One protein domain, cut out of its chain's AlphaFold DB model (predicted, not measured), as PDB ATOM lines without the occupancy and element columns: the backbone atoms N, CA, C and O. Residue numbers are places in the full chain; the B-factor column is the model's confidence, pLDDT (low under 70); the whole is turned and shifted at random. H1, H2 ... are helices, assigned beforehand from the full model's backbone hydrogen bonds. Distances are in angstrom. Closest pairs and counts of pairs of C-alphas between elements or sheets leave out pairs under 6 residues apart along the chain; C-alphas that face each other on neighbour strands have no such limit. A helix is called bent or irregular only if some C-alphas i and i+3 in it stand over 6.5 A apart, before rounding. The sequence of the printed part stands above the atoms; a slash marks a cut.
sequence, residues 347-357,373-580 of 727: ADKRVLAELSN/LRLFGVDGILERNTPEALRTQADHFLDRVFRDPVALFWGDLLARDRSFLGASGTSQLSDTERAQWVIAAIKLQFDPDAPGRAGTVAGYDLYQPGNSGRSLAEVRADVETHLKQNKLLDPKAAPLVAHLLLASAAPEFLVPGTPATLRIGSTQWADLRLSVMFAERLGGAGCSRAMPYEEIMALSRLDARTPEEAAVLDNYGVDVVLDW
ATOM      1  N   ALA A 347      23.148 -33.000  28.893       89.88
ATOM      2  CA  ALA A 347      24.019 -33.969  29.552       89.88
ATOM      3  C   ALA A 347      24.195 -35.224  28.685       89.88
ATOM      4  O   ALA A 347      25.323 -35.659  28.480       89.88
ATOM      5  N   ASP A 348      23.111 -35.742  28.103       91.19
ATOM      6  CA  ASP A 348      23.175 -36.913  27.218       91.19
ATOM      7  C   ASP A 348      24.027 -36.640  25.983       91.19
ATOM      8  O   ASP A 348      24.878 -37.452  25.634       91.19
ATOM      9  N   LYS A 349      23.864 -35.461  25.368       92.31
ATOM     10  CA  LYS A 349      24.679 -35.052  24.218       92.31
ATOM     11  C   LYS A 349      26.177 -35.031  24.535       92.31
ATOM     12  O   LYS A 349      26.963 -35.487  23.715       92.31
ATOM     13  N   ARG A 350      26.572 -34.540  25.717       89.69
ATOM     14  CA  ARG A 350      27.985 -34.531  26.137       89.69
ATOM     15  C   ARG A 350      28.536 -35.941  26.271       89.69
ATOM     16  O   ARG A 350      29.589 -36.215  25.716       89.69
ATOM     17  N   VAL A 351      27.796 -36.843  26.917       88.38
ATOM     18  CA  VAL A 351      28.296 -38.213  27.067       88.38
ATOM     19  C   VAL A 351      28.373 -38.930  25.721       88.38
ATOM     20  O   VAL A 351      29.360 -39.601  25.451       88.38
ATOM     21  N   LEU A 352      27.384 -38.757  24.840       89.19
ATOM     22  CA  LEU A 352      27.453 -39.349  23.501       89.19
ATOM     23  C   LEU A 352      28.625 -38.799  22.667       89.19
ATOM     24  O   LEU A 352      29.185 -39.541  21.864       89.19
ATOM     25  N   ALA A 353      29.009 -37.532  22.861       86.62
ATOM     26  CA  ALA A 353      30.193 -36.952  22.225       86.62
ATOM     27  C   ALA A 353      31.509 -37.561  22.754       86.62
ATOM     28  O   ALA A 353      32.483 -37.644  22.012       86.62
ATOM     29  N   GLU A 354      31.532 -38.011  24.013       80.25
ATOM     30  CA  GLU A 354      32.710 -38.579  24.690       80.25
ATOM     31  C   GLU A 354      32.948 -40.072  24.396       80.25
ATOM     32  O   GLU A 354      34.045 -40.562  24.644       80.25
ATOM     33  N   LEU A 355      31.984 -40.787  23.795       75.81
ATOM     34  CA  LEU A 355      32.070 -42.225  23.449       75.81
ATOM     35  C   LEU A 355      33.207 -42.603  22.471       75.81
ATOM     36  O   LEU A 355      33.303 -43.750  22.049       75.81
ATOM     37  N   SER A 356      34.032 -41.646  22.050       57.09
ATOM     38  CA  SER A 356      34.997 -41.783  20.959       57.09
ATOM     39  C   SER A 356      36.459 -41.950  21.404       57.09
ATOM     40  O   SER A 356      37.331 -41.898  20.538       57.09
ATOM     41  N   ASN A 357      36.744 -42.133  22.699       51.62
ATOM     42  CA  ASN A 357      38.116 -42.044  23.231       51.62
ATOM     43  C   ASN A 357      38.775 -43.370  23.673       51.62
ATOM     44  O   ASN A 357      39.944 -43.346  24.042       51.62
ATOM     45  N   LEU A 373      32.325 -45.070  13.900       87.88
ATOM     46  CA  LEU A 373      32.597 -44.651  12.524       87.88
ATOM     47  C   LEU A 373      32.986 -45.830  11.619       87.88
ATOM     48  O   LEU A 373      32.838 -45.738  10.400       87.88
ATOM     49  N   ARG A 374      33.396 -46.977  12.182       86.12
ATOM     50  CA  ARG A 374      33.622 -48.211  11.407       86.12
ATOM     51  C   ARG A 374      32.333 -48.770  10.797       86.12
ATOM     52  O   ARG A 374      32.411 -49.497   9.808       86.12
ATOM     53  N   LEU A 375      31.155 -48.385  11.305       89.75
ATOM     54  CA  LEU A 375      29.860 -48.786  10.737       89.75
ATOM     55  C   LEU A 375      29.696 -48.344   9.274       89.75
ATOM     56  O   LEU A 375      28.982 -48.995   8.521       89.75
ATOM     57  N   PHE A 376      30.386 -47.293   8.821       91.62
ATOM     58  CA  PHE A 376      30.331 -46.884   7.412       91.62
ATOM     59  C   PHE A 376      30.976 -47.900   6.451       91.62
ATOM     60  O   PHE A 376      30.677 -47.871   5.259       91.62
ATOM     61  N   GLY A 377      31.829 -48.801   6.955       86.56
ATOM     62  CA  GLY A 377      32.512 -49.847   6.187       86.56
ATOM     63  C   GLY A 377      31.755 -51.175   6.066       86.56
ATOM     64  O   GLY A 377      32.268 -52.100   5.433       86.56
ATOM     65  N   VAL A 378      30.557 -51.304   6.654       86.50
ATOM     66  CA  VAL A 378      29.791 -52.566   6.626       86.50
ATOM     67  C   VAL A 378      29.589 -53.074   5.197       86.50
ATOM     68  O   VAL A 378      29.420 -52.297   4.255       86.50
ATOM     69  N   ASP A 379      29.657 -54.395   5.021       85.00
ATOM     70  CA  ASP A 379      29.530 -55.094   3.734       85.00
ATOM     71  C   ASP A 379      30.456 -54.613   2.593       85.00
ATOM     72  O   ASP A 379      30.224 -54.906   1.409       85.00
ATOM     73  N   GLY A 380      31.514 -53.874   2.922       88.31
ATOM     74  CA  GLY A 380      32.427 -53.288   1.951       88.31
ATOM     75  C   GLY A 380      31.819 -52.133   1.143       88.31
ATOM     76  O   GLY A 380      32.138 -51.975  -0.040       88.31
ATOM     77  N   ILE A 381      30.885 -51.365   1.729       92.94
ATOM     78  CA  ILE A 381      30.254 -50.200   1.079       92.94
ATOM     79  C   ILE A 381      31.315 -49.221   0.557       92.94
ATOM     80  O   ILE A 381      31.191 -48.744  -0.573       92.94
ATOM     81  N   LEU A 382      32.359 -48.942   1.341       94.38
ATOM     82  CA  LEU A 382      33.380 -47.946   0.998       94.38
ATOM     83  C   LEU A 382      34.328 -48.424  -0.110       94.38
ATOM     84  O   LEU A 382      34.808 -47.622  -0.905       94.38
ATOM     85  N   GLU A 383      34.606 -49.724  -0.190       93.25
ATOM     86  CA  GLU A 383      35.533 -50.315  -1.160       93.25
ATOM     87  C   GLU A 383      34.890 -50.518  -2.529       93.25
ATOM     88  O   GLU A 383      35.572 -50.460  -3.550       93.25
ATOM     89  N   ARG A 384      33.579 -50.779  -2.557       93.56
ATOM     90  CA  ARG A 384      32.846 -51.133  -3.781       93.56
ATOM     91  C   ARG A 384      32.295 -49.927  -4.536       93.56
ATOM     92  O   ARG A 384      31.780 -50.103  -5.638       93.56
ATOM     93  N   ASN A 385      32.381 -48.724  -3.967       95.19
ATOM     94  CA  ASN A 385      31.737 -47.529  -4.504       95.19
ATOM     95  C   ASN A 385      32.712 -46.360  -4.638       95.19
ATOM     96  O   ASN A 385      33.618 -46.168  -3.831       95.19
ATOM     97  N   THR A 386      32.506 -45.544  -5.669       95.69
ATOM     98  CA  THR A 386      33.251 -44.293  -5.839       95.69
ATOM     99  C   THR A 386      32.708 -43.213  -4.897       95.69
ATOM    100  O   THR A 386      31.539 -43.280  -4.507       95.69
ATOM    101  N   PRO A 387      33.490 -42.163  -4.576       94.12
ATOM    102  CA  PRO A 387      32.983 -41.026  -3.806       94.12
ATOM    103  C   PRO A 387      31.723 -40.402  -4.418       94.12
ATOM    104  O   PRO A 387      30.795 -40.064  -3.694       94.12
ATOM    105  N   GLU A 388      31.650 -40.315  -5.748       93.44
ATOM    106  CA  GLU A 388      30.469 -39.803  -6.453       93.44
ATOM    107  C   GLU A 388      29.237 -40.688  -6.234       93.44
ATOM    108  O   GLU A 388      28.166 -40.176  -5.917       93.44
ATOM    109  N   ALA A 389      29.391 -42.016  -6.321       94.25
ATOM    110  CA  ALA A 389      28.301 -42.948  -6.039       94.25
ATOM    111  C   ALA A 389      27.817 -42.814  -4.586       94.25
ATOM    112  O   ALA A 389      26.611 -42.730  -4.351       94.25
ATOM    113  N   LEU A 390      28.747 -42.706  -3.629       95.88
ATOM    114  CA  LEU A 390      28.426 -42.477  -2.218       95.88
ATOM    115  C   LEU A 390      27.674 -41.156  -2.001       95.88
ATOM    116  O   LEU A 390      26.762 -41.127  -1.184       95.88
ATOM    117  N   ARG A 391      27.993 -40.079  -2.738       93.75
ATOM    118  CA  ARG A 391      27.247 -38.805  -2.665       93.75
ATOM    119  C   ARG A 391      25.842 -38.920  -3.238       93.75
ATOM    120  O   ARG A 391      24.898 -38.443  -2.616       93.75
ATOM    121  N   THR A 392      25.708 -39.497  -4.432       90.12
ATOM    122  CA  THR A 392      24.430 -39.548  -5.158       90.12
ATOM    123  C   THR A 392      23.445 -40.536  -4.533       90.12
ATOM    124  O   THR A 392      22.241 -40.320  -4.617       90.12
ATOM    125  N   GLN A 393      23.933 -41.600  -3.889       90.94
ATOM    126  CA  GLN A 393      23.114 -42.642  -3.254       90.94
ATOM    127  C   GLN A 393      23.272 -42.660  -1.724       90.94
ATOM    128  O   GLN A 393      23.069 -43.694  -1.086       90.94
ATOM    129  N   ALA A 394      23.635 -41.528  -1.120       94.56
ATOM    130  CA  ALA A 394      23.949 -41.453   0.303       94.56
ATOM    131  C   ALA A 394      22.803 -41.940   1.201       94.56
ATOM    132  O   ALA A 394      23.054 -42.741   2.094       94.56
ATOM    133  N   ASP A 395      21.550 -41.535   0.948       90.81
ATOM    134  CA  ASP A 395      20.403 -41.995   1.750       90.81
ATOM    135  C   ASP A 395      20.234 -43.530   1.685       90.81
ATOM    136  O   ASP A 395      19.922 -44.152   2.697       90.81
ATOM    137  N   HIS A 396      20.524 -44.166   0.540       89.25
ATOM    138  CA  HIS A 396      20.499 -45.629   0.406       89.25
ATOM    139  C   HIS A 396      21.600 -46.304   1.233       89.25
ATOM    140  O   HIS A 396      21.337 -47.268   1.953       89.25
ATOM    141  N   PHE A 397      22.837 -45.805   1.146       94.00
ATOM    142  CA  PHE A 397      23.946 -46.368   1.913       94.00
ATOM    143  C   PHE A 397      23.778 -46.139   3.416       94.00
ATOM    144  O   PHE A 397      24.027 -47.057   4.192       94.00
ATOM    145  N   LEU A 398      23.299 -44.965   3.830       95.12
ATOM    146  CA  LEU A 398      23.005 -44.662   5.230       95.12
ATOM    147  C   LEU A 398      21.874 -45.543   5.779       95.12
ATOM    148  O   LEU A 398      22.011 -46.069   6.878       95.12
ATOM    149  N   ASP A 399      20.796 -45.772   5.019       90.44
ATOM    150  CA  ASP A 399      19.732 -46.703   5.428       90.44
ATOM    151  C   ASP A 399      20.280 -48.122   5.641       90.44
ATOM    152  O   ASP A 399      19.947 -48.765   6.635       90.44
ATOM    153  N   ARG A 400      21.188 -48.588   4.773       91.19
ATOM    154  CA  ARG A 400      21.856 -49.886   4.943       91.19
ATOM    155  C   ARG A 400      22.743 -49.926   6.190       91.19
ATOM    156  O   ARG A 400      22.653 -50.888   6.943       91.19
ATOM    157  N   VAL A 401      23.553 -48.890   6.420       94.50
ATOM    158  CA  VAL A 401      24.422 -48.777   7.606       94.50
ATOM    159  C   VAL A 401      23.595 -48.823   8.891       94.50
ATOM    160  O   VAL A 401      23.922 -49.569   9.807       94.50
ATOM    161  N   PHE A 402      22.500 -48.065   8.969       94.31
ATOM    162  CA  PHE A 402      21.720 -47.949  10.205       94.31
ATOM    163  C   PHE A 402      20.714 -49.077  10.439       94.31
ATOM    164  O   PHE A 402      20.190 -49.197  11.543       94.31
ATOM    165  N   ARG A 403      20.458 -49.916   9.430       90.69
ATOM    166  CA  ARG A 403      19.705 -51.172   9.579       90.69
ATOM    167  C   ARG A 403      20.594 -52.384   9.819       90.69
ATOM    168  O   ARG A 403      20.068 -53.480  10.012       90.69
ATOM    169  N   ASP A 404      21.911 -52.207   9.785       92.94
ATOM    170  CA  ASP A 404      22.833 -53.282  10.109       92.94
ATOM    171  C   ASP A 404      22.579 -53.774  11.549       92.94
ATOM    172  O   ASP A 404      22.401 -52.950  12.456       92.94
ATOM    173  N   PRO A 405      22.546 -55.098  11.801       92.81
ATOM    174  CA  PRO A 405      22.310 -55.635  13.137       92.81
ATOM    175  C   PRO A 405      23.262 -55.083  14.206       92.81
ATOM    176  O   PRO A 405      22.842 -54.905  15.350       92.81
ATOM    177  N   VAL A 406      24.514 -54.773  13.845       91.00
ATOM    178  CA  VAL A 406      25.496 -54.178  14.759       91.00
ATOM    179  C   VAL A 406      25.085 -52.752  15.118       91.00
ATOM    180  O   VAL A 406      25.077 -52.401  16.296       91.00
ATOM    181  N   ALA A 407      24.673 -51.941  14.139       93.06
ATOM    182  CA  ALA A 407      24.172 -50.592  14.399       93.06
ATOM    183  C   ALA A 407      22.920 -50.622  15.294       93.06
ATOM    184  O   ALA A 407      22.842 -49.897  16.285       93.06
ATOM    185  N   LEU A 408      21.960 -51.504  15.007       94.06
ATOM    186  CA  LEU A 408      20.741 -51.626  15.813       94.06
ATOM    187  C   LEU A 408      21.024 -52.095  17.247       94.06
ATOM    188  O   LEU A 408      20.358 -51.637  18.176       94.06
ATOM    189  N   PHE A 409      22.009 -52.976  17.436       92.81
ATOM    190  CA  PHE A 409      22.468 -53.392  18.760       92.81
ATOM    191  C   PHE A 409      23.045 -52.213  19.555       92.81
ATOM    192  O   PHE A 409      22.649 -51.996  20.699       92.81
ATOM    193  N   TRP A 410      23.915 -51.406  18.939       90.88
ATOM    194  CA  TRP A 410      24.466 -50.205  19.574       90.88
ATOM    195  C   TRP A 410      23.395 -49.188  19.935       90.88
ATOM    196  O   TRP A 410      23.406 -48.648  21.037       90.88
ATOM    197  N   GLY A 411      22.444 -48.961  19.032       93.81
ATOM    198  CA  GLY A 411      21.311 -48.086  19.296       93.81
ATOM    199  C   GLY A 411      20.518 -48.503  20.535       93.81
ATOM    200  O   GLY A 411      20.193 -47.660  21.367       93.81
ATOM    201  N   ASP A 412      20.253 -49.804  20.686       93.56
ATOM    202  CA  ASP A 412      19.573 -50.356  21.862       93.56
ATOM    203  C   ASP A 412      20.415 -50.196  23.139       93.56
ATOM    204  O   ASP A 412      19.889 -49.787  24.175       93.56
ATOM    205  N   LEU A 413      21.725 -50.456  23.071       91.88
ATOM    206  CA  LEU A 413      22.631 -50.318  24.214       91.88
ATOM    207  C   LEU A 413      22.705 -48.867  24.717       91.88
ATOM    208  O   LEU A 413      22.511 -48.623  25.908       91.88
ATOM    209  N   LEU A 414      22.923 -47.911  23.808       92.19
ATOM    210  CA  LEU A 414      22.997 -46.480  24.125       92.19
ATOM    211  C   LEU A 414      21.690 -45.966  24.735       92.19
ATOM    212  O   LEU A 414      21.700 -45.218  25.710       92.19
ATOM    213  N   ALA A 415      20.555 -46.400  24.189       93.25
ATOM    214  CA  ALA A 415      19.255 -46.004  24.701       93.25
ATOM    215  C   ALA A 415      18.974 -46.580  26.100       93.25
ATOM    216  O   ALA A 415      18.437 -45.883  26.966       93.25
ATOM    217  N   ARG A 416      19.352 -47.842  26.346       91.31
ATOM    218  CA  ARG A 416      19.172 -48.513  27.644       91.31
ATOM    219  C   ARG A 416      20.020 -47.904  28.747       91.31
ATOM    220  O   ARG A 416      19.494 -47.718  29.843       91.31
ATOM    221  N   ASP A 417      21.272 -47.553  28.456       88.81
ATOM    222  CA  ASP A 417      22.153 -46.832  29.390       88.81
ATOM    223  C   ASP A 417      21.483 -45.551  29.923       88.81
ATOM    224  O   ASP A 417      21.638 -45.170  31.081       88.81
ATOM    225  N   ARG A 418      20.626 -44.937  29.098       90.50
ATOM    226  CA  ARG A 418      19.876 -43.714  29.415       90.50
ATOM    227  C   ARG A 418      18.448 -43.926  29.865       90.50
ATOM    228  O   ARG A 418      17.718 -42.951  30.021       90.50
ATOM    229  N   SER A 419      18.044 -45.174  30.106       89.81
ATOM    230  CA  SER A 419      16.666 -45.521  30.474       89.81
ATOM    231  C   SER A 419      15.635 -44.900  29.519       89.81
ATOM    232  O   SER A 419      14.556 -44.474  29.937       89.81
ATOM    233  N   PHE A 420      15.984 -44.804  28.233       90.00
ATOM    234  CA  PHE A 420      15.138 -44.177  27.230       90.00
ATOM    235  C   PHE A 420      13.877 -45.008  26.994       90.00
ATOM    236  O   PHE A 420      13.928 -46.230  26.842       90.00
ATOM    237  N   LEU A 421      12.738 -44.321  26.930       88.38
ATOM    238  CA  LEU A 421      11.464 -44.898  26.526       88.38
ATOM    239  C   LEU A 421      11.122 -44.352  25.144       88.38
ATOM    240  O   LEU A 421      11.116 -43.138  24.943       88.38
ATOM    241  N   GLY A 422      10.845 -45.258  24.208       84.81
ATOM    242  CA  GLY A 422      10.443 -44.896  22.854       84.81
ATOM    243  C   GLY A 422       9.077 -44.215  22.817       84.81
ATOM    244  O   GLY A 422       8.391 -44.071  23.831       84.81
ATOM    245  N   ALA A 423       8.626 -43.857  21.618       81.31
ATOM    246  CA  ALA A 423       7.327 -43.221  21.395       81.31
ATOM    247  C   ALA A 423       6.143 -44.075  21.895       81.31
ATOM    248  O   ALA A 423       5.082 -43.542  22.216       81.31
ATOM    249  N   SER A 424       6.332 -45.394  22.005       77.88
ATOM    250  CA  SER A 424       5.368 -46.333  22.596       77.88
ATOM    251  C   SER A 424       5.249 -46.234  24.125       77.88
ATOM    252  O   SER A 424       4.388 -46.887  24.712       77.88
ATOM    253  N   GLY A 425       6.114 -45.456  24.784       82.44
ATOM    254  CA  GLY A 425       6.229 -45.389  26.242       82.44
ATOM    255  C   GLY A 425       6.923 -46.604  26.864       82.44
ATOM    256  O   GLY A 425       6.879 -46.775  28.080       82.44
ATOM    257  N   THR A 426       7.551 -47.459  26.051       85.06
ATOM    258  CA  THR A 426       8.235 -48.680  26.500       85.06
ATOM    259  C   THR A 426       9.725 -48.640  26.171       85.06
ATOM    260  O   THR A 426      10.167 -47.869  25.321       85.06
ATOM    261  N   SER A 427      10.506 -49.503  26.825       85.19
ATOM    262  CA  SER A 427      11.923 -49.717  26.502       85.19
ATOM    263  C   SER A 427      12.137 -50.580  25.254       85.19
ATOM    264  O   SER A 427      13.271 -50.765  24.823       85.19
ATOM    265  N   GLN A 428      11.069 -51.126  24.660       85.88
ATOM    266  CA  GLN A 428      11.161 -51.867  23.410       85.88
ATOM    267  C   GLN A 428      11.141 -50.887  22.237       85.88
ATOM    268  O   GLN A 428      10.085 -50.428  21.801       85.88
ATOM    269  N   LEU A 429      12.334 -50.582  21.732       87.44
ATOM    270  CA  LEU A 429      12.527 -49.637  20.638       87.44
ATOM    271  C   LEU A 429      12.348 -50.299  19.273       87.44
ATOM    272  O   LEU A 429      12.794 -51.434  19.055       87.44
ATOM    273  N   SER A 430      11.756 -49.549  18.349       88.19
ATOM    274  CA  SER A 430      11.760 -49.837  16.916       88.19
ATOM    275  C   SER A 430      13.162 -49.691  16.318       88.19
ATOM    276  O   SER A 430      14.018 -48.992  16.864       88.19
ATOM    277  N   ASP A 431      13.395 -50.308  15.158       90.50
ATOM    278  CA  ASP A 431      14.677 -50.193  14.451       90.50
ATOM    279  C   ASP A 431      15.017 -48.733  14.119       90.50
ATOM    280  O   ASP A 431      16.166 -48.317  14.242       90.50
ATOM    281  N   THR A 432      14.008 -47.923  13.776       90.00
ATOM    282  CA  THR A 432      14.176 -46.484  13.532       90.00
ATOM    283  C   THR A 432      14.683 -45.761  14.777       90.00
ATOM    284  O   THR A 432      15.641 -45.001  14.673       90.00
ATOM    285  N   GLU A 433      14.083 -46.005  15.948       92.56
ATOM    286  CA  GLU A 433      14.498 -45.384  17.216       92.56
ATOM    287  C   GLU A 433      15.913 -45.814  17.618       92.56
ATOM    288  O   GLU A 433      16.714 -44.973  18.017       92.56
ATOM    289  N   ARG A 434      16.269 -47.095  17.446       95.19
ATOM    290  CA  ARG A 434      17.644 -47.574  17.687       95.19
ATOM    291  C   ARG A 434      18.640 -46.879  16.759       95.19
ATOM    292  O   ARG A 434      19.658 -46.364  17.210       95.19
ATOM    293  N   ALA A 435      18.323 -46.797  15.471       95.38
ATOM    294  CA  ALA A 435      19.150 -46.096  14.499       95.38
ATOM    295  C   ALA A 435      19.329 -44.604  14.841       95.38
ATOM    296  O   ALA A 435      20.427 -44.074  14.676       95.38
ATOM    297  N   GLN A 436      18.301 -43.927  15.366       95.19
ATOM    298  CA  GLN A 436      18.405 -42.519  15.775       95.19
ATOM    299  C   GLN A 436      19.464 -42.291  16.861       95.19
ATOM    300  O   GLN A 436      20.145 -41.266  16.818       95.19
ATOM    301  N   TRP A 437      19.635 -43.228  17.799       95.19
ATOM    302  CA  TRP A 437      20.679 -43.152  18.827       95.19
ATOM    303  C   TRP A 437      22.083 -43.227  18.230       95.19
ATOM    304  O   TRP A 437      22.937 -42.405  18.560       95.19
ATOM    305  N   VAL A 438      22.304 -44.151  17.290       95.50
ATOM    306  CA  VAL A 438      23.583 -44.267  16.571       95.50
ATOM    307  C   VAL A 438      23.863 -43.017  15.743       95.50
ATOM    308  O   VAL A 438      24.959 -42.465  15.803       95.50
ATOM    309  N   ILE A 439      22.863 -42.529  15.004       96.00
ATOM    310  CA  ILE A 439      22.961 -41.292  14.223       96.00
ATOM    311  C   ILE A 439      23.338 -40.118  15.131       96.00
ATOM    312  O   ILE A 439      24.229 -39.341  14.790       96.00
ATOM    313  N   ALA A 440      22.679 -39.984  16.287       95.56
ATOM    314  CA  ALA A 440      22.945 -38.905  17.225       95.56
ATOM    315  C   ALA A 440      24.380 -38.957  17.763       95.56
ATOM    316  O   ALA A 440      25.063 -37.933  17.739       95.56
ATOM    317  N   ALA A 441      24.846 -40.138  18.176       93.56
ATOM    318  CA  ALA A 441      26.214 -40.343  18.640       93.56
ATOM    319  C   ALA A 441      27.241 -39.980  17.556       93.56
ATOM    320  O   ALA A 441      28.129 -39.171  17.806       93.56
ATOM    321  N   ILE A 442      27.064 -40.472  16.322       93.44
ATOM    322  CA  ILE A 442      27.956 -40.137  15.200       93.44
ATOM    323  C   ILE A 442      27.988 -38.624  14.951       93.44
ATOM    324  O   ILE A 442      29.064 -38.061  14.785       93.44
ATOM    325  N   LYS A 443      26.840 -37.930  14.946       94.06
ATOM    326  CA  LYS A 443      26.820 -36.467  14.737       94.06
ATOM    327  C   LYS A 443      27.578 -35.726  15.825       94.06
ATOM    328  O   LYS A 443      28.334 -34.817  15.501       94.06
ATOM    329  N   LEU A 444      27.393 -36.131  17.078       92.50
ATOM    330  CA  LEU A 444      28.026 -35.504  18.235       92.50
ATOM    331  C   LEU A 444      29.546 -35.717  18.280       92.50
ATOM    332  O   LEU A 444      30.247 -34.865  18.815       92.50
ATOM    333  N   GLN A 445      30.064 -36.782  17.657       88.69
ATOM    334  CA  GLN A 445      31.510 -36.990  17.479       88.69
ATOM    335  C   GLN A 445      32.158 -35.987  16.506       88.69
ATOM    336  O   GLN A 445      33.354 -35.725  16.604       88.69
ATOM    337  N   PHE A 446      31.397 -35.425  15.558       89.62
ATOM    338  CA  PHE A 446      31.898 -34.399  14.627       89.62
ATOM    339  C   PHE A 446      31.529 -32.980  15.048       89.62
ATOM    340  O   PHE A 446      32.284 -32.042  14.797       89.62
ATOM    341  N   ASP A 447      30.353 -32.813  15.640       89.00
ATOM    342  CA  ASP A 447      29.803 -31.529  16.047       89.00
ATOM    343  C   ASP A 447      29.188 -31.660  17.449       89.00
ATOM    344  O   ASP A 447      28.042 -32.102  17.581       89.00
ATOM    345  N   PRO A 448      29.919 -31.274  18.512       87.62
ATOM    346  CA  PRO A 448      29.412 -31.319  19.885       87.62
ATOM    347  C   PRO A 448      28.131 -30.498  20.096       87.62
ATOM    348  O   PRO A 448      27.355 -30.781  21.011       87.62
ATOM    349  N   ASP A 449      27.881 -29.508  19.232       86.06
ATOM    350  CA  ASP A 449      26.698 -28.654  19.267       86.06
ATOM    351  C   ASP A 449      25.568 -29.171  18.352       86.06
ATOM    352  O   ASP A 449      24.571 -28.468  18.150       86.06
ATOM    353  N   ALA A 450      25.671 -30.400  17.814       89.12
ATOM    354  CA  ALA A 450      24.705 -30.973  16.876       89.12
ATOM    355  C   ALA A 450      23.232 -30.793  17.344       89.12
ATOM    356  O   ALA A 450      22.873 -31.051  18.507       89.12
ATOM    357  N   PRO A 451      22.352 -30.312  16.441       81.19
ATOM    358  CA  PRO A 451      22.502 -30.229  14.990       81.19
ATOM    359  C   PRO A 451      23.206 -28.939  14.530       81.19
ATOM    360  O   PRO A 451      23.188 -28.642  13.337       81.19
ATOM    361  N   GLY A 452      23.799 -28.192  15.465       81.38
ATOM    362  CA  GLY A 452      24.562 -26.984  15.219       81.38
ATOM    363  C   GLY A 452      23.691 -25.815  14.778       81.38
ATOM    364  O   GLY A 452      22.455 -25.855  14.782       81.38
ATOM    365  N   ARG A 453      24.360 -24.734  14.381       84.50
ATOM    366  CA  ARG A 453      23.725 -23.622  13.672       84.50
ATOM    367  C   ARG A 453      23.483 -24.034  12.219       84.50
ATOM    368  O   ARG A 453      24.383 -24.572  11.580       84.50
ATOM    369  N   ALA A 454      22.314 -23.697  11.671       87.50
ATOM    370  CA  ALA A 454      22.075 -23.810  10.233       87.50
ATOM    371  C   ALA A 454      23.190 -23.094   9.443       87.50
ATOM    372  O   ALA A 454      23.684 -22.039   9.849       87.50
ATOM    373  N   GLY A 455      23.617 -23.695   8.337       90.88
ATOM    374  CA  GLY A 455      24.753 -23.224   7.551       90.88
ATOM    375  C   GLY A 455      26.132 -23.596   8.084       90.88
ATOM    376  O   GLY A 455      27.117 -23.178   7.483       90.88
ATOM    377  N   THR A 456      26.239 -24.362   9.173       92.62
ATOM    378  CA  THR A 456      27.527 -24.791   9.733       92.62
ATOM    379  C   THR A 456      27.616 -26.313   9.797       92.62
ATOM    380  O   THR A 456      26.672 -26.971  10.221       92.62
ATOM    381  N   VAL A 457      28.758 -26.881   9.404       93.94
ATOM    382  CA  VAL A 457      29.037 -28.324   9.488       93.94
ATOM    383  C   VAL A 457      30.336 -28.542  10.255       93.94
ATOM    384  O   VAL A 457      31.398 -28.207   9.736       93.94
ATOM    385  N   ALA A 458      30.265 -29.089  11.475       90.25
ATOM    386  CA  ALA A 458      31.447 -29.376  12.303       90.25
ATOM    387  C   ALA A 458      32.406 -28.165  12.411       90.25
ATOM    388  O   ALA A 458      33.614 -28.268  12.201       90.25
ATOM    389  N   GLY A 459      31.839 -26.974  12.636       90.50
ATOM    390  CA  GLY A 459      32.568 -25.699  12.692       90.50
ATOM    391  C   GLY A 459      32.870 -25.029  11.341       90.50
ATOM    392  O   GLY A 459      33.194 -23.842  11.327       90.50
ATOM    393  N   TYR A 460      32.713 -25.716  10.204       93.88
ATOM    394  CA  TYR A 460      32.863 -25.113   8.876       93.88
ATOM    395  C   TYR A 460      31.622 -24.287   8.504       93.88
ATOM    396  O   TYR A 460      30.519 -24.823   8.412       93.88
ATOM    397  N   ASP A 461      31.795 -22.989   8.253       93.31
ATOM    398  CA  ASP A 461      30.721 -22.060   7.880       93.31
ATOM    399  C   ASP A 461      30.491 -22.024   6.361       93.31
ATOM    400  O   ASP A 461      31.291 -21.476   5.599       93.31
ATOM    401  N   LEU A 462      29.366 -22.577   5.908       95.62
ATOM    402  CA  LEU A 462      29.034 -22.718   4.488       95.62
ATOM    403  C   LEU A 462      28.805 -21.365   3.806       95.62
ATOM    404  O   LEU A 462      29.171 -21.201   2.640       95.62
ATOM    405  N   TYR A 463      28.243 -20.391   4.530       93.25
ATOM    406  CA  TYR A 463      27.812 -19.093   3.990       93.25
ATOM    407  C   TYR A 463      28.772 -17.949   4.332       93.25
ATOM    408  O   TYR A 463      28.390 -16.779   4.386       93.25
ATOM    409  N   GLN A 464      30.042 -18.271   4.562       92.69
ATOM    410  CA  GLN A 464      31.089 -17.266   4.681       92.69
ATOM    411  C   GLN A 464      31.298 -16.516   3.348       92.69
ATOM    412  O   GLN A 464      31.166 -17.118   2.275       92.69
ATOM    413  N   PRO A 465      31.699 -15.227   3.368       92.94
ATOM    414  CA  PRO A 465      31.916 -14.445   2.147       92.94
ATOM    415  C   PRO A 465      32.877 -15.090   1.137       92.94
ATOM    416  O   PRO A 465      32.672 -14.956  -0.065       92.94
ATOM    417  N   GLY A 466      33.879 -15.844   1.608       94.25
ATOM    418  CA  GLY A 466      34.833 -16.556   0.748       94.25
ATOM    419  C   GLY A 466      34.216 -17.656  -0.129       94.25
ATOM    420  O   GLY A 466      34.820 -18.050  -1.122       94.25
ATOM    421  N   ASN A 467      33.004 -18.119   0.193       96.62
ATOM    422  CA  ASN A 467      32.271 -19.096  -0.614       96.62
ATOM    423  C   ASN A 467      31.341 -18.454  -1.657       96.62
ATOM    424  O   ASN A 467      30.750 -19.157  -2.479       96.62
ATOM    425  N   SER A 468      31.211 -17.124  -1.654       96.00
ATOM    426  CA  SER A 468      30.380 -16.385  -2.608       96.00
ATOM    427  C   SER A 468      30.887 -16.582  -4.036       96.00
ATOM    428  O   SER A 468      32.073 -16.430  -4.316       96.00
ATOM    429  N   GLY A 469      29.992 -16.945  -4.956       96.25
ATOM    430  CA  GLY A 469      30.348 -17.197  -6.354       96.25
ATOM    431  C   GLY A 469      30.925 -18.586  -6.646       96.25
ATOM    432  O   GLY A 469      31.241 -18.852  -7.804       96.25
ATOM    433  N   ARG A 470      31.024 -19.480  -5.652       97.81
ATOM    434  CA  ARG A 470      31.384 -20.899  -5.843       97.81
ATOM    435  C   ARG A 470      30.142 -21.758  -6.087       97.81
ATOM    436  O   ARG A 470      29.016 -21.346  -5.800       97.81
ATOM    437  N   SER A 471      30.332 -22.945  -6.648       97.69
ATOM    438  CA  SER A 471      29.286 -23.961  -6.799       97.69
ATOM    439  C   SER A 471      29.042 -24.729  -5.492       97.69
ATOM    440  O   SER A 471      29.910 -24.803  -4.622       97.69
ATOM    441  N   LEU A 472      27.863 -25.356  -5.369       97.00
ATOM    442  CA  LEU A 472      27.548 -26.240  -4.236       97.00
ATOM    443  C   LEU A 472      28.517 -27.429  -4.146       97.00
ATOM    444  O   LEU A 472      28.896 -27.828  -3.048       97.00
ATOM    445  N   ALA A 473      28.946 -27.969  -5.292       96.50
ATOM    446  CA  ALA A 473      29.866 -29.102  -5.353       96.50
ATOM    447  C   ALA A 473      31.259 -28.752  -4.805       96.50
ATOM    448  O   ALA A 473      31.821 -29.530  -4.037       96.50
ATOM    449  N   GLU A 474      31.792 -27.572  -5.139       97.75
ATOM    450  CA  GLU A 474      33.086 -27.106  -4.620       97.75
ATOM    451  C   GLU A 474      33.055 -26.938  -3.099       97.75
ATOM    452  O   GLU A 474      33.954 -27.409  -2.410       97.75
ATOM    453  N   VAL A 475      32.005 -26.315  -2.556       98.06
ATOM    454  CA  VAL A 475      31.892 -26.127  -1.101       98.06
ATOM    455  C   VAL A 475      31.626 -27.453  -0.381       98.06
ATOM    456  O   VAL A 475      32.185 -27.682   0.688       98.06
ATOM    457  N   ARG A 476      30.856 -28.378  -0.970       97.56
ATOM    458  CA  ARG A 476      30.697 -29.736  -0.419       97.56
ATOM    459  C   ARG A 476      32.026 -30.499  -0.381       97.56
ATOM    460  O   ARG A 476      32.293 -31.184   0.601       97.56
ATOM    461  N   ALA A 477      32.873 -30.362  -1.401       97.19
ATOM    462  CA  ALA A 477      34.199 -30.982  -1.413       97.19
ATOM    463  C   ALA A 477      35.121 -30.426  -0.310       97.19
ATOM    464  O   ALA A 477      35.875 -31.188   0.302       97.19
ATOM    465  N   ASP A 478      35.028 -29.127  -0.005       97.94
ATOM    466  CA  ASP A 478      35.748 -28.523   1.123       97.94
ATOM    467  C   ASP A 478      35.253 -29.073   2.465       97.94
ATOM    468  O   ASP A 478      36.068 -29.414   3.319       97.94
ATOM    469  N   VAL A 479      33.935 -29.230   2.638       97.38
ATOM    470  CA  VAL A 479      33.347 -29.859   3.834       97.38
ATOM    471  C   VAL A 479      33.852 -31.290   4.000       97.38
ATOM    472  O   VAL A 479      34.280 -31.678   5.082       97.38
ATOM    473  N   GLU A 480      33.862 -32.086   2.932       97.62
ATOM    474  CA  GLU A 480      34.401 -33.450   2.982       97.62
ATOM    475  C   GLU A 480      35.898 -33.468   3.311       97.62
ATOM    476  O   GLU A 480      36.367 -34.356   4.017       97.62
ATOM    477  N   THR A 481      36.656 -32.487   2.822       97.38
ATOM    478  CA  THR A 481      38.080 -32.329   3.151       97.38
ATOM    479  C   THR A 481      38.279 -31.942   4.615       97.38
ATOM    480  O   THR A 481      39.179 -32.469   5.265       97.38
ATOM    481  N   HIS A 482      37.417 -31.076   5.149       95.94
ATOM    482  CA  HIS A 482      37.389 -30.693   6.560       95.94
ATOM    483  C   HIS A 482      37.106 -31.899   7.464       95.94
ATOM    484  O   HIS A 482      37.848 -32.152   8.406       95.94
ATOM    485  N   LEU A 483      36.109 -32.723   7.125       94.62
ATOM    486  CA  LEU A 483      35.744 -33.907   7.912       94.62
ATOM    487  C   LEU A 483      36.851 -34.972   7.967       94.62
ATOM    488  O   LEU A 483      36.999 -35.645   8.984       94.62
ATOM    489  N   LYS A 484      37.673 -35.093   6.916       94.25
ATOM    490  CA  LYS A 484      38.833 -36.009   6.875       94.25
ATOM    491  C   LYS A 484      39.937 -35.659   7.875       94.25
ATOM    492  O   LYS A 484      40.854 -36.452   8.054       94.25
ATOM    493  N   GLN A 485      39.882 -34.485   8.506       90.19
ATOM    494  CA  GLN A 485      40.818 -34.118   9.570       90.19
ATOM    495  C   GLN A 485      40.564 -34.916  10.859       90.19
ATOM    496  O   GLN A 485      41.463 -35.018  11.696       90.19
ATOM    497  N   ASN A 486      39.377 -35.515  11.013       86.12
ATOM    498  CA  ASN A 486      39.109 -36.464  12.084       86.12
ATOM    499  C   ASN A 486      39.859 -37.781  11.814       86.12
ATOM    500  O   ASN A 486      39.526 -38.515  10.885       86.12
ATOM    501  N   LYS A 487      40.858 -38.090  12.650       83.00
ATOM    502  CA  LYS A 487      41.732 -39.268  12.503       83.00
ATOM    503  C   LYS A 487      40.999 -40.607  12.627       83.00
ATOM    504  O   LYS A 487      41.500 -41.608  12.126       83.00
ATOM    505  N   LEU A 488      39.843 -40.625  13.288       79.94
ATOM    506  CA  LEU A 488      39.043 -41.830  13.509       79.94
ATOM    507  C   LEU A 488      38.138 -42.170  12.316       79.94
ATOM    508  O   LEU A 488      37.580 -43.266  12.265       79.94
ATOM    509  N   LEU A 489      37.974 -41.240  11.370       89.31
ATOM    510  CA  LEU A 489      37.141 -41.413  10.187       89.31
ATOM    511  C   LEU A 489      37.958 -42.018   9.039       89.31
ATOM    512  O   LEU A 489      38.954 -41.435   8.612       89.31
ATOM    513  N   ASP A 490      37.484 -43.125   8.454       91.69
ATOM    514  CA  ASP A 490      37.980 -43.557   7.141       91.69
ATOM    515  C   ASP A 490      37.712 -42.435   6.118       91.69
ATOM    516  O   ASP A 490      36.548 -42.077   5.890       91.69
ATOM    517  N   PRO A 491      38.741 -41.882   5.446       94.00
ATOM    518  CA  PRO A 491      38.558 -40.791   4.495       94.00
ATOM    519  C   PRO A 491      37.559 -41.081   3.366       94.00
ATOM    520  O   PRO A 491      37.001 -40.140   2.792       94.00
ATOM    521  N   LYS A 492      37.317 -42.356   3.026       95.31
ATOM    522  CA  LYS A 492      36.316 -42.776   2.035       95.31
ATOM    523  C   LYS A 492      34.880 -42.597   2.524       95.31
ATOM    524  O   LYS A 492      33.995 -42.437   1.690       95.31
ATOM    525  N   ALA A 493      34.640 -42.584   3.836       96.06
ATOM    526  CA  ALA A 493      33.319 -42.368   4.428       96.06
ATOM    527  C   ALA A 493      32.913 -40.882   4.490       96.06
ATOM    528  O   ALA A 493      31.742 -40.575   4.730       96.06
ATOM    529  N   ALA A 494      33.835 -39.949   4.214       96.94
ATOM    530  CA  ALA A 494      33.570 -38.508   4.250       96.94
ATOM    531  C   ALA A 494      32.321 -38.059   3.453       96.94
ATOM    532  O   ALA A 494      31.572 -37.240   3.985       96.94
ATOM    533  N   PRO A 495      32.007 -38.594   2.251       97.75
ATOM    534  CA  PRO A 495      30.778 -38.245   1.533       97.75
ATOM    535  C   PRO A 495      29.482 -38.585   2.283       97.75
ATOM    536  O   PRO A 495      28.513 -37.824   2.194       97.75
ATOM    537  N   LEU A 496      29.459 -39.704   3.020       97.81
ATOM    538  CA  LEU A 496      28.297 -40.156   3.795       97.81
ATOM    539  C   LEU A 496      28.122 -39.313   5.063       97.81
ATOM    540  O   LEU A 496      27.013 -38.869   5.357       97.81
ATOM    541  N   VAL A 497      29.220 -39.020   5.769       96.56
ATOM    542  CA  VAL A 497      29.205 -38.131   6.944       96.56
ATOM    543  C   VAL A 497      28.811 -36.706   6.546       96.56
ATOM    544  O   VAL A 497      27.965 -36.093   7.200       96.56
ATOM    545  N   ALA A 498      29.349 -36.192   5.434       97.56
ATOM    546  CA  ALA A 498      28.971 -34.886   4.902       97.56
ATOM    547  C   ALA A 498      27.472 -34.825   4.588       97.56
ATOM    548  O   ALA A 498      26.817 -33.863   4.976       97.56
ATOM    549  N   HIS A 499      26.906 -35.855   3.944       97.56
ATOM    550  CA  HIS A 499      25.462 -35.932   3.683       97.56
ATOM    551  C   HIS A 499      24.642 -35.879   4.975       97.56
ATOM    552  O   HIS A 499      23.700 -35.098   5.086       97.56
ATOM    553  N   LEU A 500      25.035 -36.668   5.973       95.88
ATOM    554  CA  LEU A 500      24.345 -36.785   7.255       95.88
ATOM    555  C   LEU A 500      24.351 -35.475   8.072       95.88
ATOM    556  O   LEU A 500      23.356 -35.147   8.731       95.88
ATOM    557  N   LEU A 501      25.437 -34.697   8.016       96.19
ATOM    558  CA  LEU A 501      25.529 -33.380   8.660       96.19
ATOM    559  C   LEU A 501      24.809 -32.287   7.847       96.19
ATOM    560  O   LEU A 501      24.032 -31.509   8.408       96.19
ATOM    561  N   LEU A 502      24.996 -32.266   6.521       97.25
ATOM    562  CA  LEU A 502      24.339 -31.309   5.620       97.25
ATOM    563  C   LEU A 502      22.816 -31.434   5.650       97.25
ATOM    564  O   LEU A 502      22.131 -30.425   5.523       97.25
ATOM    565  N   ALA A 503      22.276 -32.633   5.876       95.75
ATOM    566  CA  ALA A 503      20.836 -32.861   5.922       95.75
ATOM    567  C   ALA A 503      20.105 -31.968   6.932       95.75
ATOM    568  O   ALA A 503      18.978 -31.561   6.662       95.75
ATOM    569  N   SER A 504      20.734 -31.641   8.066       92.81
ATOM    570  CA  SER A 504      20.175 -30.693   9.037       92.81
ATOM    571  C   SER A 504      20.755 -29.287   8.928       92.81
ATOM    572  O   SER A 504      20.053 -28.332   9.241       92.81
ATOM    573  N   ALA A 505      22.016 -29.151   8.512       94.12
ATOM    574  CA  ALA A 505      22.687 -27.856   8.467       94.12
ATOM    575  C   ALA A 505      22.313 -27.025   7.230       94.12
ATOM    576  O   ALA A 505      22.102 -25.820   7.349       94.12
ATOM    577  N   ALA A 506      22.259 -27.648   6.052       96.25
ATOM    578  CA  ALA A 506      22.064 -26.985   4.764       96.25
ATOM    579  C   ALA A 506      21.497 -27.970   3.715       96.25
ATOM    580  O   ALA A 506      22.214 -28.385   2.793       96.25
ATOM    581  N   PRO A 507      20.227 -28.397   3.860       96.00
ATOM    582  CA  PRO A 507      19.609 -29.397   2.988       96.00
ATOM    583  C   PRO A 507      19.605 -29.020   1.496       96.00
ATOM    584  O   PRO A 507      19.535 -29.908   0.650       96.00
ATOM    585  N   GLU A 508      19.773 -27.742   1.137       96.56
ATOM    586  CA  GLU A 508      19.897 -27.309  -0.259       96.56
ATOM    587  C   GLU A 508      21.099 -27.912  -1.000       96.56
ATOM    588  O   GLU A 508      21.074 -28.025  -2.224       96.56
ATOM    589  N   PHE A 509      22.141 -28.340  -0.277       97.38
ATOM    590  CA  PHE A 509      23.297 -29.029  -0.863       97.38
ATOM    591  C   PHE A 509      22.971 -30.462  -1.297       97.38
ATOM    592  O   PHE A 509      23.783 -31.106  -1.968       97.38
ATOM    593  N   LEU A 510      21.810 -30.972  -0.884       96.62
ATOM    594  CA  LEU A 510      21.368 -32.346  -1.086       96.62
ATOM    595  C   LEU A 510      20.182 -32.441  -2.057       96.62
ATOM    596  O   LEU A 510      19.637 -33.525  -2.237       96.62
ATOM    597  N   VAL A 511      19.801 -31.330  -2.701       95.56
ATOM    598  CA  VAL A 511      18.733 -31.310  -3.707       95.56
ATOM    599  C   VAL A 511      19.223 -31.968  -5.005       95.56
ATOM    600  O   VAL A 511      20.171 -31.464  -5.631       95.56
ATOM    601  N   PRO A 512      18.596 -33.072  -5.452       92.00
ATOM    602  CA  PRO A 512      19.013 -33.779  -6.653       92.00
ATOM    603  C   PRO A 512      18.808 -32.937  -7.918       92.00
ATOM    604  O   PRO A 512      17.830 -32.208  -8.077       92.00
ATOM    605  N   GLY A 513      19.747 -33.061  -8.859       91.88
ATOM    606  CA  GLY A 513      19.669 -32.382 -10.156       91.88
ATOM    607  C   GLY A 513      19.914 -30.872 -10.110       91.88
ATOM    608  O   GLY A 513      19.583 -30.184 -11.072       91.88
ATOM    609  N   THR A 514      20.489 -30.341  -9.025       94.56
ATOM    610  CA  THR A 514      20.823 -28.912  -8.943       94.56
ATOM    611  C   THR A 514      21.827 -28.519 -10.042       94.56
ATOM    612  O   THR A 514      22.868 -29.171 -10.169       94.56
ATOM    613  N   PRO A 515      21.568 -27.460 -10.837       95.25
ATOM    614  CA  PRO A 515      22.445 -27.064 -11.932       95.25
ATOM    615  C   PRO A 515      23.861 -26.726 -11.462       95.25
ATOM    616  O   PRO A 515      24.053 -25.906 -10.566       95.25
ATOM    617  N   ALA A 516      24.873 -27.260 -12.152       94.31
ATOM    618  CA  ALA A 516      26.281 -26.947 -11.885       94.31
ATOM    619  C   ALA A 516      26.633 -25.463 -12.123       94.31
ATOM    620  O   ALA A 516      27.708 -25.013 -11.732       94.31
ATOM    621  N   THR A 517      25.750 -24.696 -12.770       95.44
ATOM    622  CA  THR A 517      25.862 -23.245 -12.988       95.44
ATOM    623  C   THR A 517      25.371 -22.411 -11.803       95.44
ATOM    624  O   THR A 517      25.717 -21.233 -11.727       95.44
ATOM    625  N   LEU A 518      24.626 -22.996 -10.858       96.81
ATOM    626  CA  LEU A 518      24.167 -22.293  -9.663       96.81
ATOM    627  C   LEU A 518      25.371 -21.874  -8.810       96.81
ATOM    628  O   LEU A 518      26.330 -22.632  -8.634       96.81
ATOM    629  N   ARG A 519      25.332 -20.637  -8.307       96.75
ATOM    630  CA  ARG A 519      26.391 -20.050  -7.477       96.75
ATOM    631  C   ARG A 519      25.857 -19.644  -6.117       96.75
ATOM    632  O   ARG A 519      24.848 -18.939  -6.040       96.75
ATOM    633  N   ILE A 520      26.551 -20.058  -5.063       96.25
ATOM    634  CA  ILE A 520      26.239 -19.682  -3.681       96.25
ATOM    635  C   ILE A 520      26.386 -18.158  -3.548       96.25
ATOM    636  O   ILE A 520      27.290 -17.560  -4.137       96.25
ATOM    637  N   GLY A 521      25.462 -17.514  -2.834       93.38
ATOM    638  CA  GLY A 521      25.403 -16.054  -2.702       93.38
ATOM    639  C   GLY A 521      24.709 -15.328  -3.866       93.38
ATOM    640  O   GLY A 521      24.596 -14.105  -3.844       93.38
ATOM    641  N   SER A 522      24.213 -16.041  -4.884       93.62
ATOM    642  CA  SER A 522      23.326 -15.462  -5.906       93.62
ATOM    643  C   SER A 522      21.869 -15.386  -5.422       93.62
ATOM    644  O   SER A 522      21.484 -16.085  -4.486       93.62
ATOM    645  N   THR A 523      21.025 -14.585  -6.086       91.69
ATOM    646  CA  THR A 523      19.574 -14.574  -5.794       91.69
ATOM    647  C   THR A 523      18.920 -15.929  -6.079       91.69
ATOM    648  O   THR A 523      18.083 -16.360  -5.306       91.69
ATOM    649  N   GLN A 524      19.361 -16.646  -7.121       92.06
ATOM    650  CA  GLN A 524      18.860 -17.993  -7.432       92.06
ATOM    651  C   GLN A 524      19.186 -19.000  -6.318       92.06
ATOM    652  O   GLN A 524      18.392 -19.887  -6.025       92.06
ATOM    653  N   TRP A 525      20.355 -18.871  -5.685       95.44
ATOM    654  CA  TRP A 525      20.704 -19.677  -4.516       95.44
ATOM    655  C   TRP A 525      19.847 -19.320  -3.293       95.44
ATOM    656  O   TRP A 525      19.427 -20.220  -2.569       95.44
ATOM    657  N   ALA A 526      19.543 -18.037  -3.083       93.75
ATOM    658  CA  ALA A 526      18.618 -17.623  -2.029       93.75
ATOM    659  C   ALA A 526      17.211 -18.207  -2.263       93.75
ATOM    660  O   ALA A 526      16.628 -18.785  -1.347       93.75
ATOM    661  N   ASP A 527      16.712 -18.165  -3.503       92.44
ATOM    662  CA  ASP A 527      15.430 -18.773  -3.883       92.44
ATOM    663  C   ASP A 527      15.431 -20.298  -3.652       92.44
ATOM    664  O   ASP A 527      14.444 -20.850  -3.157       92.44
ATOM    665  N   LEU A 528      16.545 -20.983  -3.941       96.19
ATOM    666  CA  LEU A 528      16.714 -22.409  -3.643       96.19
ATOM    667  C   LEU A 528      16.616 -22.682  -2.135       96.19
ATOM    668  O   LEU A 528      15.864 -23.566  -1.731       96.19
ATOM    669  N   ARG A 529      17.330 -21.923  -1.294       94.81
ATOM    670  CA  ARG A 529      17.277 -22.090   0.172       94.81
ATOM    671  C   ARG A 529      15.881 -21.852   0.727       94.81
ATOM    672  O   ARG A 529      15.412 -22.636   1.552       94.81
ATOM    673  N   LEU A 530      15.206 -20.806   0.249       92.31
ATOM    674  CA  LEU A 530      13.827 -20.513   0.627       92.31
ATOM    675  C   LEU A 530      12.893 -21.673   0.251       92.31
ATOM    676  O   LEU A 530      12.125 -22.150   1.083       92.31
ATOM    677  N   SER A 531      13.020 -22.174  -0.978       93.69
ATOM    678  CA  SER A 531      12.213 -23.286  -1.490       93.69
ATOM    679  C   SER A 531      12.440 -24.584  -0.715       93.69
ATOM    680  O   SER A 531      11.488 -25.284  -0.375       93.69
ATOM    681  N   VAL A 532      13.697 -24.900  -0.398       95.69
ATOM    682  CA  VAL A 532      14.062 -26.064   0.417       95.69
ATOM    683  C   VAL A 532      13.437 -25.954   1.796       95.69
ATOM    684  O   VAL A 532      12.796 -26.889   2.255       95.69
ATOM    685  N   MET A 533      13.538 -24.798   2.441       92.00
ATOM    686  CA  MET A 533      12.895 -24.583   3.730       92.00
ATOM    687  C   MET A 533      11.366 -24.718   3.648       92.00
ATOM    688  O   MET A 533      10.777 -25.280   4.569       92.00
ATOM    689  N   PHE A 534      10.712 -24.272   2.571       90.25
ATOM    690  CA  PHE A 534       9.281 -24.537   2.374       90.25
ATOM    691  C   PHE A 534       8.994 -26.039   2.289       90.25
ATOM    692  O   PHE A 534       8.095 -26.512   2.982       90.25
ATOM    693  N   ALA A 535       9.782 -26.803   1.526       92.62
ATOM    694  CA  ALA A 535       9.646 -28.259   1.458       92.62
ATOM    695  C   ALA A 535       9.816 -28.916   2.840       92.62
ATOM    696  O   ALA A 535       8.980 -29.714   3.256       92.62
ATOM    697  N   GLU A 536      10.849 -28.530   3.590       92.00
ATOM    698  CA  GLU A 536      11.147 -29.060   4.926       92.00
ATOM    699  C   GLU A 536      10.048 -28.723   5.953       92.00
ATOM    700  O   GLU A 536       9.705 -29.546   6.803       92.00
ATOM    701  N   ARG A 537       9.466 -27.516   5.882       89.00
ATOM    702  CA  ARG A 537       8.413 -27.057   6.806       89.00
ATOM    703  C   ARG A 537       7.041 -27.636   6.479       89.00
ATOM    704  O   ARG A 537       6.295 -27.950   7.402       89.00
ATOM    705  N   LEU A 538       6.707 -27.759   5.196       84.75
ATOM    706  CA  LEU A 538       5.393 -28.220   4.744       84.75
ATOM    707  C   LEU A 538       5.316 -29.744   4.591       84.75
ATOM    708  O   LEU A 538       4.250 -30.314   4.808       84.75
ATOM    709  N   GLY A 539       6.418 -30.392   4.204       85.62
ATOM    710  CA  GLY A 539       6.496 -31.833   3.928       85.62
ATOM    711  C   GLY A 539       7.174 -32.647   5.030       85.62
ATOM    712  O   GLY A 539       7.062 -33.870   5.043       85.62
ATOM    713  N   GLY A 540       7.835 -31.981   5.980       90.00
ATOM    714  CA  GLY A 540       8.583 -32.607   7.065       90.00
ATOM    715  C   GLY A 540      10.088 -32.669   6.798       90.00
ATOM    716  O   GLY A 540      10.560 -32.506   5.673       90.00
ATOM    717  N   ALA A 541      10.854 -32.913   7.864       91.31
ATOM    718  CA  ALA A 541      12.311 -32.911   7.806       91.31
ATOM    719  C   ALA A 541      12.848 -33.941   6.793       91.31
ATOM    720  O   ALA A 541      12.451 -35.102   6.804       91.31
ATOM    721  N   GLY A 542      13.779 -33.524   5.944       92.00
ATOM    722  CA  GLY A 542      14.415 -34.303   4.886       92.00
ATOM    723  C   GLY A 542      13.624 -34.448   3.588       92.00
ATOM    724  O   GLY A 542      14.162 -35.010   2.635       92.00
ATOM    725  N   CYS A 543      12.391 -33.938   3.522       91.06
ATOM    726  CA  CYS A 543      11.518 -34.009   2.348       91.06
ATOM    727  C   CYS A 543      12.191 -33.454   1.075       91.06
ATOM    728  O   CYS A 543      12.064 -34.032  -0.006       91.06
ATOM    729  N   SER A 544      12.981 -32.383   1.199       94.44
ATOM    730  CA  SER A 544      13.620 -31.721   0.054       94.44
ATOM    731  C   SER A 544      14.581 -32.617  -0.743       94.44
ATOM    732  O   SER A 544      14.747 -32.424  -1.946       94.44
ATOM    733  N   ARG A 545      15.182 -33.637  -0.113       92.50
ATOM    734  CA  ARG A 545      16.160 -34.534  -0.763       92.50
ATOM    735  C   ARG A 545      15.539 -35.459  -1.805       92.50
ATOM    736  O   ARG A 545      16.231 -35.906  -2.713       92.50
ATOM    737  N   ALA A 546      14.236 -35.711  -1.705       89.06
ATOM    738  CA  ALA A 546      13.481 -36.516  -2.662       89.06
ATOM    739  C   ALA A 546      12.806 -35.664  -3.756       89.06
ATOM    740  O   ALA A 546      11.956 -36.165  -4.497       89.06
ATOM    741  N   MET A 547      13.134 -34.370  -3.856       91.00
ATOM    742  CA  MET A 547      12.575 -33.459  -4.856       91.00
ATOM    743  C   MET A 547      13.661 -32.982  -5.831       91.00
ATOM    744  O   MET A 547      14.639 -32.379  -5.393       91.00
ATOM    745  N   PRO A 548      13.517 -33.195  -7.152       91.06
ATOM    746  CA  PRO A 548      14.438 -32.626  -8.127       91.06
ATOM    747  C   PRO A 548      14.394 -31.094  -8.106       91.06
ATOM    748  O   PRO A 548      13.376 -30.492  -7.757       91.06
ATOM    749  N   TYR A 549      15.488 -30.470  -8.544       93.88
ATOM    750  CA  TYR A 549      15.664 -29.016  -8.547       93.88
ATOM    751  C   TYR A 549      14.451 -28.236  -9.081       93.88
ATOM    752  O   TYR A 549      14.004 -27.296  -8.436       93.88
ATOM    753  N   GLU A 550      13.871 -28.647 -10.211       91.62
ATOM    754  CA  GLU A 550      12.716 -27.955 -10.805       91.62
ATOM    755  C   GLU A 550      11.458 -28.007  -9.921       91.62
ATOM    756  O   GLU A 550      10.734 -27.018  -9.814       91.62
ATOM    757  N   GLU A 551      11.207 -29.134  -9.246       90.69
ATOM    758  CA  GLU A 551      10.072 -29.273  -8.325       90.69
ATOM    759  C   GLU A 551      10.277 -28.440  -7.059       90.69
ATOM    760  O   GLU A 551       9.340 -27.795  -6.593       90.69
ATOM    761  N   ILE A 552      11.504 -28.408  -6.530       93.56
ATOM    762  CA  ILE A 552      11.862 -27.532  -5.409       93.56
ATOM    763  C   ILE A 552      11.655 -26.078  -5.805       93.56
ATOM    764  O   ILE A 552      10.935 -25.355  -5.126       93.56
ATOM    765  N   MET A 553      12.224 -25.645  -6.928       93.50
ATOM    766  CA  MET A 553      12.125 -24.255  -7.365       93.50
ATOM    767  C   MET A 553      10.686 -23.847  -7.691       93.50
ATOM    768  O   MET A 553      10.358 -22.667  -7.579       93.50
ATOM    769  N   ALA A 554       9.797 -24.784  -8.033       90.69
ATOM    770  CA  ALA A 554       8.376 -24.493  -8.185       90.69
ATOM    771  C   ALA A 554       7.725 -24.019  -6.871       90.69
ATOM    772  O   ALA A 554       6.779 -23.233  -6.929       90.69
ATOM    773  N   LEU A 555       8.251 -24.413  -5.702       89.56
ATOM    774  CA  LEU A 555       7.747 -23.967  -4.398       89.56
ATOM    775  C   LEU A 555       7.973 -22.472  -4.155       89.56
ATOM    776  O   LEU A 555       7.130 -21.839  -3.530       89.56
ATOM    777  N   SER A 556       9.039 -21.869  -4.696       83.12
ATOM    778  CA  SER A 556       9.226 -20.405  -4.611       83.12
ATOM    779  C   SER A 556       8.205 -19.605  -5.426       83.12
ATOM    780  O   SER A 556       8.119 -18.391  -5.272       83.12
ATOM    781  N   ARG A 557       7.421 -20.266  -6.291       84.19
ATOM    782  CA  ARG A 557       6.325 -19.651  -7.062       84.19
ATOM    783  C   ARG A 557       4.971 -19.755  -6.356       84.19
ATOM    784  O   ARG A 557       3.952 -19.399  -6.951       84.19
ATOM    785  N   LEU A 558       4.936 -20.326  -5.153       87.12
ATOM    786  CA  LEU A 558       3.738 -20.369  -4.331       87.12
ATOM    787  C   LEU A 558       3.612 -19.043  -3.589       87.12
ATOM    788  O   LEU A 558       4.412 -18.735  -2.708       87.12
ATOM    789  N   ASP A 559       2.587 -18.278  -3.938       88.06
ATOM    790  CA  ASP A 559       2.221 -17.090  -3.182       88.06
ATOM    791  C   ASP A 559       1.403 -17.520  -1.963       88.06
ATOM    792  O   ASP A 559       0.629 -18.484  -2.033       88.06
ATOM    793  N   ALA A 560       1.551 -16.810  -0.845       87.38
ATOM    794  CA  ALA A 560       0.786 -17.089   0.365       87.38
ATOM    795  C   ALA A 560      -0.725 -17.103   0.080       87.38
ATOM    796  O   ALA A 560      -1.248 -16.241  -0.630       87.38
ATOM    797  N   ARG A 561      -1.443 -18.076   0.647       86.12
ATOM    798  CA  ARG A 561      -2.897 -18.217   0.467       86.12
ATOM    799  C   ARG A 561      -3.664 -17.247   1.356       86.12
ATOM    800  O   ARG A 561      -4.768 -16.835   1.005       86.12
ATOM    801  N   THR A 562      -3.089 -16.897   2.506       82.69
ATOM    802  CA  THR A 562      -3.668 -15.954   3.467       82.69
ATOM    803  C   THR A 562      -2.619 -14.958   3.980       82.69
ATOM    804  O   THR A 562      -1.420 -15.241   3.919       82.69
ATOM    805  N   PRO A 563      -3.038 -13.797   4.519       82.31
ATOM    806  CA  PRO A 563      -2.120 -12.838   5.140       82.31
ATOM    807  C   PRO A 563      -1.339 -13.411   6.332       82.31
ATOM    808  O   PRO A 563      -0.182 -13.055   6.545       82.31
ATOM    809  N   GLU A 564      -1.947 -14.309   7.109       81.69
ATOM    810  CA  GLU A 564      -1.282 -14.977   8.233       81.69
ATOM    811  C   GLU A 564      -0.177 -15.915   7.742       81.69
ATOM    812  O   GLU A 564       0.912 -15.934   8.315       81.69
ATOM    813  N   GLU A 565      -0.433 -16.656   6.659       83.88
ATOM    814  CA  GLU A 565       0.587 -17.478   6.009       83.88
ATOM    815  C   GLU A 565       1.717 -16.605   5.456       83.88
ATOM    816  O   GLU A 565       2.879 -16.940   5.669       83.88
ATOM    817  N   ALA A 566       1.407 -15.456   4.845       85.81
ATOM    818  CA  ALA A 566       2.422 -14.527   4.344       85.81
ATOM    819  C   ALA A 566       3.403 -14.108   5.450       85.81
ATOM    820  O   ALA A 566       4.611 -14.222   5.272       85.81
ATOM    821  N   ALA A 567       2.901 -13.744   6.634       83.00
ATOM    822  CA  ALA A 567       3.754 -13.385   7.767       83.00
ATOM    823  C   ALA A 567       4.654 -14.547   8.243       83.00
ATOM    824  O   ALA A 567       5.777 -14.323   8.696       83.00
ATOM    825  N   VAL A 568       4.183 -15.796   8.159       83.62
ATOM    826  CA  VAL A 568       4.991 -16.983   8.492       83.62
ATOM    827  C   VAL A 568       6.059 -17.240   7.425       83.62
ATOM    828  O   VAL A 568       7.214 -17.485   7.778       83.62
ATOM    829  N   LEU A 569       5.703 -17.149   6.142       82.81
ATOM    830  CA  LEU A 569       6.636 -17.332   5.026       82.81
ATOM    831  C   LEU A 569       7.702 -16.224   4.979       82.81
ATOM    832  O   LEU A 569       8.865 -16.509   4.696       82.81
ATOM    833  N   ASP A 570       7.352 -14.990   5.338       81.75
ATOM    834  CA  ASP A 570       8.315 -13.892   5.464       81.75
ATOM    835  C   ASP A 570       9.354 -14.193   6.552       81.75
ATOM    836  O   ASP A 570      10.553 -14.026   6.330       81.75
ATOM    837  N   ASN A 571       8.917 -14.709   7.708       84.75
ATOM    838  CA  ASN A 571       9.823 -15.092   8.798       84.75
ATOM    839  C   ASN A 571      10.794 -16.201   8.386       84.75
ATOM    840  O   ASN A 571      11.951 -16.193   8.801       84.75
ATOM    841  N   TYR A 572      10.333 -17.144   7.568       83.00
ATOM    842  CA  TYR A 572      11.176 -18.179   6.987       83.00
ATOM    843  C   TYR A 572      12.304 -17.554   6.140       83.00
ATOM    844  O   TYR A 572      13.463 -17.956   6.251       83.00
ATOM    845  N   GLY A 573      12.012 -16.528   5.336       83.75
ATOM    846  CA  GLY A 573      12.995 -15.899   4.444       83.75
ATOM    847  C   GLY A 573      14.074 -15.040   5.118       83.75
ATOM    848  O   GLY A 573      15.073 -14.716   4.470       83.75
ATOM    849  N   VAL A 574      13.915 -14.678   6.398       88.94
ATOM    850  CA  VAL A 574      14.809 -13.730   7.090       88.94
ATOM    851  C   VAL A 574      16.263 -14.200   7.082       88.94
ATOM    852  O   VAL A 574      17.133 -13.467   6.608       88.94
ATOM    853  N   ASP A 575      16.534 -15.421   7.548       87.75
ATOM    854  CA  ASP A 575      17.905 -15.945   7.648       87.75
ATOM    855  C   ASP A 575      18.559 -16.094   6.266       87.75
ATOM    856  O   ASP A 575      19.735 -15.782   6.088       87.75
ATOM    857  N   VAL A 576      17.775 -16.481   5.254       90.88
ATOM    858  CA  VAL A 576      18.247 -16.632   3.870       90.88
ATOM    859  C   VAL A 576      18.728 -15.295   3.304       90.88
ATOM    860  O   VAL A 576      19.815 -15.217   2.727       90.88
ATOM    861  N   VAL A 577      17.937 -14.234   3.480       93.38
ATOM    862  CA  VAL A 577      18.269 -12.886   2.995       93.38
ATOM    863  C   VAL A 577      19.442 -12.293   3.782       93.38
ATOM    864  O   VAL A 577      20.285 -11.604   3.201       93.38
ATOM    865  N   LEU A 578      19.541 -12.587   5.082       93.38
ATOM    866  CA  LEU A 578      20.669 -12.159   5.909       93.38
ATOM    867  C   LEU A 578      21.981 -12.833   5.482       93.38
ATOM    868  O   LEU A 578      22.976 -12.149   5.237       93.38
ATOM    869  N   ASP A 579      21.980 -14.154   5.309       92.06
ATOM    870  CA  ASP A 579      23.146 -14.895   4.820       92.06
ATOM    871  C   ASP A 579      23.544 -14.443   3.410       92.06
ATOM    872  O   ASP A 579      24.725 -14.227   3.134       92.06
ATOM    873  N   TRP A 580      22.569 -14.225   2.519       95.12
ATOM    874  CA  TRP A 580      22.827 -13.655   1.198       95.12
ATOM    875  C   TRP A 580      23.539 -12.303   1.308       95.12
ATOM    876  O   TRP A 580      24.596 -12.111   0.710       95.12
TER     877      TRP A 580
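What this domain is: This is residues 347 to 357 and 373 to 580 of the 727 residues of an uncharacterized protein of Pseudomonas fluorescens (UniProt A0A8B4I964). Two groups of crossed helices stand at opposite ends, bridged by H8 with H7 and H9. At one end H1 and H5 pack on H6, while H2, H3 and H4 pack on H8; at the other H11, H12 and H13 pack on H10, and residues 561 to 567 stick out. The 219 printed residues have thirteen named helices, H1 to H13 in order, and no named strand: the class is all helix. The whole is compact, with a radius of gyration of the C-alphas of 18.3 A and spans of 47 by 40 by 28 A.

How they stand to each other: Start at H13, residues 563 to 580, the longest helix, irregular with C-alphas 572 and 575 7.1 A apart. Its residues 572 to 580 alone touch H10, residues 523 to 539, opposite ways at a steep tilt of 47 degrees; the closest C-alphas, of Ala 526 and Val 576, are 6.0 A apart. H10 touches H12, residues 549 to 555, closest at C-alphas 531 and 555, 5.4 A, and with residues 532 to 536 alone H11, residues 543 to 546, closest at C-alphas 535 and 544, 5.5 A. With residues 528 to 532 alone it touches H9, residues 507 to 510, closest at C-alphas 529 and 508, 5.9 A. Next find the hub, H8, residues 491 to 505, irregular with C-alphas 492 and 495 7.2 A apart; it touches H9 and four more. These are H7, residues 472 to 483, closest at C-alphas 480 and 494, 5.3 A; H3, residues 387 to 392, at 391 and 495, 5.5 A; H4, residues 394 to 402, at 394 and 496, 5.7 A; and H2, residues 373 to 384, irregular with C-alphas 376 and 379 9.0 A apart, at 382 and 492, 6.0 A. H6, residues 431 to 446, touches H5, residues 405 to 417, about perpendicular at 80 degrees, with residues 431 to 438 alone, closest at C-alphas 434 and 411, 4.0 A. Its residues 440 to 445 alone touch H1, residues 347 to 354, closest at C-alphas 444 and 353, 4.8 A. Each O i to N i+4 pair is within hydrogen-bond range in H1, H3, H4, H5, H7 and H10, against 1 of 8 in H2, with 6 of 9 O i to N i+3 pairs, 11 of 12 in H6, 8 of 11 in H8, 2 of 3 in H12 and 12 of 14 in H13; H9 and H11 are too short.

Where its parts are: Find C-alpha 347 at (24.019, -33.969, 29.552), where H1 begins, and C-alpha 580 at (22.827, -13.655, 1.198), where H13 ends after 25.3 A. H10 measures 23.7 A, H6 23.4 A and H8 20.9 A.

The domain as a whole: C-alphas 383 and 563 are the two farthest apart, 53.5 A. Residues 358 to 372 are not printed, and C-alphas 357 and 373 are 12.3 A apart across the cut. The long links are H5 to H6, H6 to H7 and H9 to H10. Residues 356 to 357 have pLDDT under 70.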